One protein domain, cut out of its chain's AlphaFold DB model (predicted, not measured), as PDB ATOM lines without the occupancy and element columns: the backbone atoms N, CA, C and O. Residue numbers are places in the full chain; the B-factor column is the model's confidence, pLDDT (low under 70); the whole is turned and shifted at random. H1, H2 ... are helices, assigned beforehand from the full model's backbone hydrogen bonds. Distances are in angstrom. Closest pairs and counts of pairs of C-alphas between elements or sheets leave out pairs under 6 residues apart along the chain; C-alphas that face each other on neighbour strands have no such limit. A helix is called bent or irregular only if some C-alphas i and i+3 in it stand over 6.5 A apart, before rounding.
ATOM      1  N   VAL A   2      -7.450  79.311 -24.133       77.94
ATOM      2  CA  VAL A   2      -6.181  80.027 -24.432       77.94
ATOM      3  C   VAL A   2      -4.913  79.218 -24.112       77.94
ATOM      4  O   VAL A   2      -3.963  79.217 -24.887       77.94
ATOM      5  N   ILE A   3      -4.900  78.477 -22.999       79.12
ATOM      6  CA  ILE A   3      -3.739  77.666 -22.591       79.12
ATOM      7  C   ILE A   3      -3.504  76.489 -23.552       79.12
ATOM      8  O   ILE A   3      -2.375  76.269 -23.974       79.12
ATOM      9  N   VAL A   4      -4.559  75.778 -23.968       82.38
ATOM     10  CA  VAL A   4      -4.454  74.667 -24.937       82.38
ATOM     11  C   VAL A   4      -3.989  75.185 -26.301       82.38
ATOM     12  O   VAL A   4      -3.086  74.610 -26.900       82.38
ATOM     13  N   GLN A   5      -4.512  76.334 -26.742       87.19
ATOM     14  CA  GLN A   5      -4.044  77.008 -27.960       87.19
ATOM     15  C   GLN A   5      -2.562  77.392 -27.887       87.19
ATOM     16  O   GLN A   5      -1.855  77.349 -28.890       87.19
ATOM     17  N   ARG A   6      -2.058  77.777 -26.708       91.62
ATOM     18  CA  ARG A   6      -0.632  78.063 -26.544       91.62
ATOM     19  C   ARG A   6       0.207  76.795 -26.695       91.62
ATOM     20  O   ARG A   6       1.238  76.852 -27.359       91.62
ATOM     21  N   TRP A   7      -0.236  75.673 -26.135       91.94
ATOM     22  CA  TRP A   7       0.467  74.393 -26.254       91.94
ATOM     23  C   TRP A   7       0.520  73.873 -27.692       91.94
ATOM     24  O   TRP A   7       1.592  73.459 -28.129       91.94
ATOM     25  N   THR A   8      -0.562  73.992 -28.468       91.75
ATOM     26  CA  THR A   8      -0.533  73.632 -29.899       91.75
ATOM     27  C   THR A   8       0.447  74.502 -30.687       91.75
ATOM     28  O   THR A   8       1.131  74.016 -31.584       91.75
ATOM     29  N   LYS A   9       0.617  75.779 -30.316       95.50
ATOM     30  CA  LYS A   9       1.676  76.621 -30.898       95.50
ATOM     31  C   LYS A   9       3.079  76.158 -30.509       95.50
ATOM     32  O   LYS A   9       3.947  76.131 -31.377       95.50
ATOM     33  N   VAL A  10       3.308  75.772 -29.253       93.75
ATOM     34  CA  VAL A  10       4.608  75.238 -28.805       93.75
ATOM     35  C   VAL A  10       5.001  73.997 -29.609       93.75
ATOM     36  O   VAL A  10       6.151  73.899 -30.026       93.75
ATOM     37  N   GLU A  11       4.056  73.102 -29.906       92.62
ATOM     38  CA  GLU A  11       4.300  71.944 -30.775       92.62
ATOM     39  C   GLU A  11       4.808  72.363 -32.165       92.62
ATOM     40  O   GLU A  11       5.854  71.889 -32.609       92.62
ATOM     41  N   THR A  12       4.116  73.302 -32.822       93.94
ATOM     42  CA  THR A  12       4.508  73.785 -34.161       93.94
ATOM     43  C   THR A  12       5.853  74.516 -34.160       93.94
ATOM     44  O   THR A  12       6.620  74.415 -35.116       93.94
ATOM     45  N   LEU A  13       6.170  75.232 -33.077       96.44
ATOM     46  CA  LEU A  13       7.455  75.909 -32.919       96.44
ATOM     47  C   LEU A  13       8.590  74.899 -32.744       96.44
ATOM     48  O   LEU A  13       9.617  75.044 -33.399       96.44
ATOM     49  N   LEU A  14       8.395  73.861 -31.924       94.19
ATOM     50  CA  LEU A  14       9.376  72.784 -31.763       94.19
ATOM     51  C   LEU A  14       9.641  72.066 -33.087       94.19
ATOM     52  O   LEU A  14      10.794  71.798 -33.406       94.19
ATOM     53  N   GLU A  27      21.023  67.054 -29.847       93.00
ATOM     54  CA  GLU A  27      20.072  68.147 -29.668       93.00
ATOM     55  C   GLU A  27      18.754  67.867 -30.395       93.00
ATOM     56  O   GLU A  27      17.681  68.030 -29.811       93.00
ATOM     57  N   VAL A  28      18.806  67.346 -31.626       93.31
ATOM     58  CA  VAL A  28      17.604  66.913 -32.353       93.31
ATOM     59  C   VAL A  28      16.832  65.866 -31.545       93.31
ATOM     60  O   VAL A  28      15.627  66.028 -31.351       93.31
ATOM     61  N   ALA A  29      17.505  64.851 -30.992       93.44
ATOM     62  CA  ALA A  29      16.855  63.840 -30.157       93.44
ATOM     63  C   ALA A  29      16.188  64.440 -28.901       93.44
ATOM     64  O   ALA A  29      15.049  64.093 -28.578       93.44
ATOM     65  N   ASN A  30      16.845  65.379 -28.212       94.69
ATOM     66  CA  ASN A  30      16.270  66.073 -27.051       94.69
ATOM     67  C   ASN A  30      15.027  66.899 -27.419       94.69
ATOM     68  O   ASN A  30      14.019  66.897 -26.696       94.69
ATOM     69  N   LEU A  31      15.073  67.589 -28.560       93.94
ATOM     70  CA  LEU A  31      13.947  68.357 -29.081       93.94
ATOM     71  C   LEU A  31      12.783  67.440 -29.482       93.94
ATOM     72  O   LEU A  31      11.624  67.772 -29.225       93.94
ATOM     73  N   GLU A  32      13.062  66.262 -30.043       94.44
ATOM     74  CA  GLU A  32      12.037  65.263 -30.355       94.44
ATOM     75  C   GLU A  32      11.361  64.699 -29.100       94.44
ATOM     76  O   GLU A  32      10.133  64.570 -29.075       94.44
ATOM     77  N   ILE A  33      12.126  64.420 -28.036       96.00
ATOM     78  CA  ILE A  33      11.579  64.014 -26.730       96.00
ATOM     79  C   ILE A  33      10.636  65.099 -26.204       96.00
ATOM     80  O   ILE A  33       9.495  64.810 -25.830       96.00
ATOM     81  N   SER A  34      11.077  66.357 -26.247       95.12
ATOM     82  CA  SER A  34      10.277  67.510 -25.822       95.12
ATOM     83  C   SER A  34       8.998  67.654 -26.655       95.12
ATOM     84  O   SER A  34       7.909  67.822 -26.104       95.12
ATOM     85  N   ARG A  35       9.087  67.501 -27.982       94.62
ATOM     86  CA  ARG A  35       7.929  67.518 -28.894       94.62
ATOM     87  C   ARG A  35       6.934  66.408 -28.556       94.62
ATOM     88  O   ARG A  35       5.729  66.649 -28.533       94.62
ATOM     89  N   ASN A  36       7.413  65.198 -28.280       95.50
ATOM     90  CA  ASN A  36       6.557  64.061 -27.934       95.50
ATOM     91  C   ASN A  36       5.869  64.249 -26.568       95.50
ATOM     92  O   ASN A  36       4.699  63.882 -26.413       95.50
ATOM     93  N   ALA A  37       6.545  64.881 -25.605       96.00
ATOM     94  CA  ALA A  37       5.946  65.269 -24.330       96.00
ATOM     95  C   ALA A  37       4.827  66.308 -24.527       96.00
ATOM     96  O   ALA A  37       3.724  66.131 -24.011       96.00
ATOM     97  N   VAL A  38       5.065  67.338 -25.349       95.56
ATOM     98  CA  VAL A  38       4.048  68.347 -25.697       95.56
ATOM     99  C   VAL A  38       2.847  67.710 -26.404       95.56
ATOM    100  O   VAL A  38       1.710  67.973 -26.018       95.56
ATOM    101  N   LYS A  39       3.073  66.807 -27.367       94.75
ATOM    102  CA  LYS A  39       1.999  66.043 -28.031       94.75
ATOM    103  C   LYS A  39       1.148  65.256 -27.036       94.75
ATOM    104  O   LYS A  39      -0.077  65.241 -27.142       94.75
ATOM    105  N   SER A  40       1.786  64.604 -26.069       95.19
ATOM    106  CA  SER A  40       1.087  63.840 -25.029       95.19
ATOM    107  C   SER A  40       0.248  64.749 -24.130       95.19
ATOM    108  O   SER A  40      -0.895  64.419 -23.817       95.19
ATOM    109  N   LEU A  41       0.777  65.922 -23.775       94.31
ATOM    110  CA  LEU A  41       0.067  66.921 -22.979       94.31
ATOM    111  C   LEU A  41      -1.169  67.470 -23.704       94.31
ATOM    112  O   LEU A  41      -2.231  67.574 -23.096       94.31
ATOM    113  N   ILE A  42      -1.045  67.791 -24.997       93.50
ATOM    114  CA  ILE A  42      -2.166  68.275 -25.817       93.50
ATOM    115  C   ILE A  42      -3.271  67.217 -25.873       93.50
ATOM    116  O   ILE A  42      -4.412  67.526 -25.544       93.50
ATOM    117  N   LYS A  43      -2.927  65.957 -26.173       93.56
ATOM    118  CA  LYS A  43      -3.896  64.849 -26.197       93.56
ATOM    119  C   LYS A  43      -4.613  64.661 -24.858       93.56
ATOM    120  O   LYS A  43      -5.824  64.459 -24.826       93.56
ATOM    121  N   ALA A  44      -3.879  64.738 -23.746       93.00
ATOM    122  CA  ALA A  44      -4.474  64.641 -22.415       93.00
ATOM    123  C   ALA A  44      -5.448  65.803 -22.148       93.00
ATOM    124  O   ALA A  44      -6.554  65.583 -21.656       93.00
ATOM    125  N   ALA A  45      -5.073  67.028 -22.522       91.75
ATOM    126  CA  ALA A  45      -5.932  68.198 -22.375       91.75
ATOM    127  C   ALA A  45      -7.200  68.109 -23.242       91.75
ATOM    128  O   ALA A  45      -8.285  68.431 -22.762       91.75
ATOM    129  N   GLU A  46      -7.085  67.646 -24.488       90.56
ATOM    130  CA  GLU A  46      -8.224  67.413 -25.389       90.56
ATOM    131  C   GLU A  46      -9.181  66.352 -24.837       90.56
ATOM    132  O   GLU A  46     -10.398  66.547 -24.860       90.56
ATOM    133  N   SER A  47      -8.645  65.265 -24.271       90.56
ATOM    134  CA  SER A  47      -9.449  64.230 -23.615       90.56
ATOM    135  C   SER A  47     -10.252  64.792 -22.440       90.56
ATOM    136  O   SER A  47     -11.443  64.513 -22.326       90.56
ATOM    137  N   ILE A  48      -9.625  65.609 -21.587       90.00
ATOM    138  CA  ILE A  48     -10.293  66.244 -20.439       90.00
ATOM    139  C   ILE A  48     -11.366  67.230 -20.913       90.00
ATOM    140  O   ILE A  48     -12.463  67.264 -20.358       90.00
ATOM    141  N   LEU A  49     -11.073  68.027 -21.946       88.81
ATOM    142  CA  LEU A  49     -12.032  68.981 -22.507       88.81
ATOM    143  C   LEU A  49     -13.269  68.262 -23.065       88.81
ATOM    144  O   LEU A  49     -14.393  68.681 -22.801       88.81
ATOM    145  N   THR A  50     -13.049  67.160 -23.784       87.56
ATOM    146  CA  THR A  50     -14.117  66.323 -24.347       87.56
ATOM    147  C   THR A  50     -14.979  65.721 -23.239       87.56
ATOM    148  O   THR A  50     -16.204  65.785 -23.298       87.56
ATOM    149  N   GLU A  51     -14.357  65.182 -22.187       87.50
ATOM    150  CA  GLU A  51     -15.078  64.628 -21.039       87.50
ATOM    151  C   GLU A  51     -15.912  65.693 -20.315       87.50
ATOM    152  O   GLU A  51     -17.065  65.438 -19.964       87.50
ATOM    153  N   PHE A  52     -15.374  66.905 -20.162       87.56
ATOM    154  CA  PHE A  52     -16.101  68.024 -19.570       87.56
ATOM    155  C   PHE A  52     -17.308  68.448 -20.420       87.56
ATOM    156  O   PHE A  52     -18.406  68.604 -19.884       87.56
ATOM    157  N   GLU A  53     -17.139  68.583 -21.739       87.81
ATOM    158  CA  GLU A  53     -18.234  68.922 -22.657       87.81
ATOM    159  C   GLU A  53     -19.328  67.845 -22.649       87.81
ATOM    160  O   GLU A  53     -20.523  68.148 -22.610       87.81
ATOM    161  N   HIS A  54     -18.938  66.569 -22.639       88.00
ATOM    162  CA  HIS A  54     -19.874  65.447 -22.586       88.00
ATOM    163  C   HIS A  54     -20.657  65.429 -21.268       88.00
ATOM    164  O   HIS A  54     -21.874  65.230 -21.281       88.00
ATOM    165  N   ALA A  55     -19.985  65.684 -20.142       86.94
ATOM    166  CA  ALA A  55     -20.629  65.806 -18.838       86.94
ATOM    167  C   ALA A  55     -21.596  66.998 -18.789       86.94
ATOM    168  O   ALA A  55     -22.676  66.896 -18.208       86.94
ATOM    169  N   GLU A  56     -21.249  68.124 -19.416       87.81
ATOM    170  CA  GLU A  56     -22.133  69.286 -19.513       87.81
ATOM    171  C   GLU A  56     -23.383  68.982 -20.349       87.81
ATOM    172  O   GLU A  56     -24.502  69.235 -19.896       87.81
ATOM    173  N   LYS A  57     -23.218  68.354 -21.516       88.00
ATOM    174  CA  LYS A  57     -24.332  67.941 -22.384       88.00
ATOM    175  C   LYS A  57     -25.263  66.926 -21.718       88.00
ATOM    176  O   LYS A  57     -26.464  66.959 -21.974       88.00
ATOM    177  N   LEU A  58     -24.747  66.075 -20.828       87.56
ATOM    178  CA  LEU A  58     -25.542  65.111 -20.058       87.56
ATOM    179  C   LEU A  58     -26.441  65.774 -18.993       87.56
ATOM    180  O   LEU A  58     -27.453  65.196 -18.585       87.56
ATOM    181  N   LYS A  59     -26.138  67.007 -18.561       87.19
ATOM    182  CA  LYS A  59     -26.966  67.724 -17.571       87.19
ATOM    183  C   LYS A  59     -28.367  68.015 -18.100       87.19
ATOM    184  O   LYS A  59     -29.329  67.859 -17.357       87.19
ATOM    185  N   VAL A  60     -28.498  68.377 -19.376       86.06
ATOM    186  CA  VAL A  60     -29.787  68.718 -20.004       86.06
ATOM    187  C   VAL A  60     -30.802  67.563 -19.944       86.06
ATOM    188  O   VAL A  60     -31.873  67.768 -19.369       86.06
ATOM    189  N   PRO A  61     -30.512  66.349 -20.462       82.31
ATOM    190  CA  PRO A  61     -31.446  65.226 -20.371       82.31
ATOM    191  C   PRO A  61     -31.715  64.816 -18.918       82.31
ATOM    192  O   PRO A  61     -32.858  64.520 -18.573       82.31
ATOM    193  N   THR A  62     -30.711  64.889 -18.037       84.50
ATOM    194  CA  THR A  62     -30.875  64.603 -16.601       84.50
ATOM    195  C   THR A  62     -31.860  65.571 -15.931       84.50
ATOM    196  O   THR A  62     -32.740  65.155 -15.171       84.50
ATOM    197  N   SER A  63     -31.753  66.870 -16.222       85.19
ATOM    198  CA  SER A  63     -32.671  67.893 -15.714       85.19
ATOM    199  C   SER A  63     -34.082  67.722 -16.275       85.19
ATOM    200  O   SER A  63     -35.040  67.765 -15.505       85.19
ATOM    201  N   MET A  64     -34.227  67.458 -17.577       82.69
ATOM    202  CA  MET A  64     -35.534  67.200 -18.201       82.69
ATOM    203  C   MET A  64     -36.227  65.983 -17.582       82.69
ATOM    204  O   MET A  64     -37.398  66.048 -17.212       82.69
ATOM    205  N   MET A  65     -35.488  64.895 -17.376       80.25
ATOM    206  CA  MET A  65     -36.015  63.685 -16.752       80.25
ATOM    207  C   MET A  65     -36.373  63.894 -15.269       80.25
ATOM    208  O   MET A  65     -37.367  63.350 -14.785       80.25
ATOM    209  N   THR A  66     -35.634  64.749 -14.555       81.19
ATOM    210  CA  THR A  66     -35.982  65.166 -13.181       81.19
ATOM    211  C   THR A  66     -37.313  65.930 -13.140       81.19
ATOM    212  O   THR A  66     -38.124  65.702 -12.244       81.19
ATOM    213  N   ILE A  67     -37.575  66.806 -14.118       76.19
ATOM    214  CA  ILE A  67     -38.840  67.554 -14.215       76.19
ATOM    215  C   ILE A  67     -40.015  66.600 -14.484       76.19
ATOM    216  O   ILE A  67     -41.031  66.680 -13.798       76.19
ATOM    217  N   ILE A  68     -39.863  65.663 -15.428       76.12
ATOM    218  CA  ILE A  68     -40.910  64.689 -15.788       76.12
ATOM    219  C   ILE A  68     -41.268  63.794 -14.594       76.12
ATOM    220  O   ILE A  68     -42.442  63.641 -14.262       76.12
ATOM    221  N   THR A  69     -40.260  63.249 -13.911       73.00
ATOM    222  CA  THR A  69     -40.460  62.375 -12.739       73.00
ATOM    223  C   THR A  69     -41.095  63.119 -11.561       73.00
ATOM    224  O   THR A  69     -41.939  62.567 -10.859       73.00
ATOM    225  N   SER A  70     -40.761  64.398 -11.374       70.75
ATOM    226  CA  SER A  70     -41.364  65.241 -10.332       70.75
ATOM    227  C   SER A  70     -42.815  65.621 -10.663       70.75
ATOM    228  O   SER A  70     -43.673  65.590  -9.784       70.75
ATOM    229  N   SER A  71     -43.120  65.915 -11.933       63.97
ATOM    230  CA  SER A  71     -44.483  66.210 -12.402       63.97
ATOM    231  C   SER A  71     -45.411  64.993 -12.315       63.97
ATOM    232  O   SER A  71     -46.566  65.144 -11.911       63.97
ATOM    233  N   ALA A  72     -44.915  63.791 -12.622       60.09
ATOM    234  CA  ALA A  72     -45.669  62.547 -12.456       60.09
ATOM    235  C   ALA A  72     -46.058  62.311 -10.984       60.09
ATOM    236  O   ALA A  72     -47.204  61.979 -10.687       60.09
ATOM    237  N   ASN A  73     -45.144  62.592 -10.052       59.16
ATOM    238  CA  ASN A  73     -45.384  62.401  -8.620       59.16
ATOM    239  C   ASN A  73     -46.321  63.462  -8.010       59.16
ATOM    240  O   ASN A  73     -47.042  63.163  -7.060       59.16
TER     241      ASN A  73
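This is residues 2 to 14 and 27 to 73 of the 128 residues of an uncharacterized protein of Trichobilharzia regenti (UniProt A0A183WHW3). One very long, unbroken helix, H2, makes the length of the printed part, and a short helix, H1, packs side by side on its first half, running the opposite way. The second half of H2, residues 50 to 73, sticks out beyond H1 as a bare arm. The printed part has 60 residues in two named helices, H1 then H2 along the chain, and no named strand; its class is all helix. It is extended, with a radius of gyration of the C-alphas of 20.1 A, and its C-alphas span 69 by 18 by 10 A, only just a rod.

H2 holds residues 27 to 73 and is 69.0 A long from first to last C-alpha, from Glu 27 at (20.072, 68.147, -29.668) to Asn 73 at (-45.384, 62.401, -8.620). It is neither bent nor irregular, but only just: C-alphas 57 and 60 are 6.0 A apart. H1 holds residues 2 to 14 and is 18.7 A long, with C-alpha 2 at (-6.181, 80.027, -24.432).

H2 touches H1 with residues 31 to 45 alone, with 12 pairs of C-alphas within 8 A. The closest C-alphas of the two helices are those of Glu 11 and Arg 35, 6.0 A apart. Their lines stand at a shallow tilt of 25 degrees, opposite ways, and their centres are 18.7 A apart. Residues 50 to 73 of H2 stand free. In H1 every O i to N i+4 pair is within hydrogen-bond range; in H2 41 of 43 are.

The two C-alphas farthest apart are those of Glu 27 and Asn 73, at 69.0 A. Without the stretch that stands free, the body has 36 residues and spans 33 by 15 by 9 A. The link from H1 to H2 runs across the cut: residues 15 to 26 are not printed, and C-alphas 14 and 27 are 11.8 A apart. The mean pLDDT of the printed part is 87.6, and residues 71 to 73 are under 70.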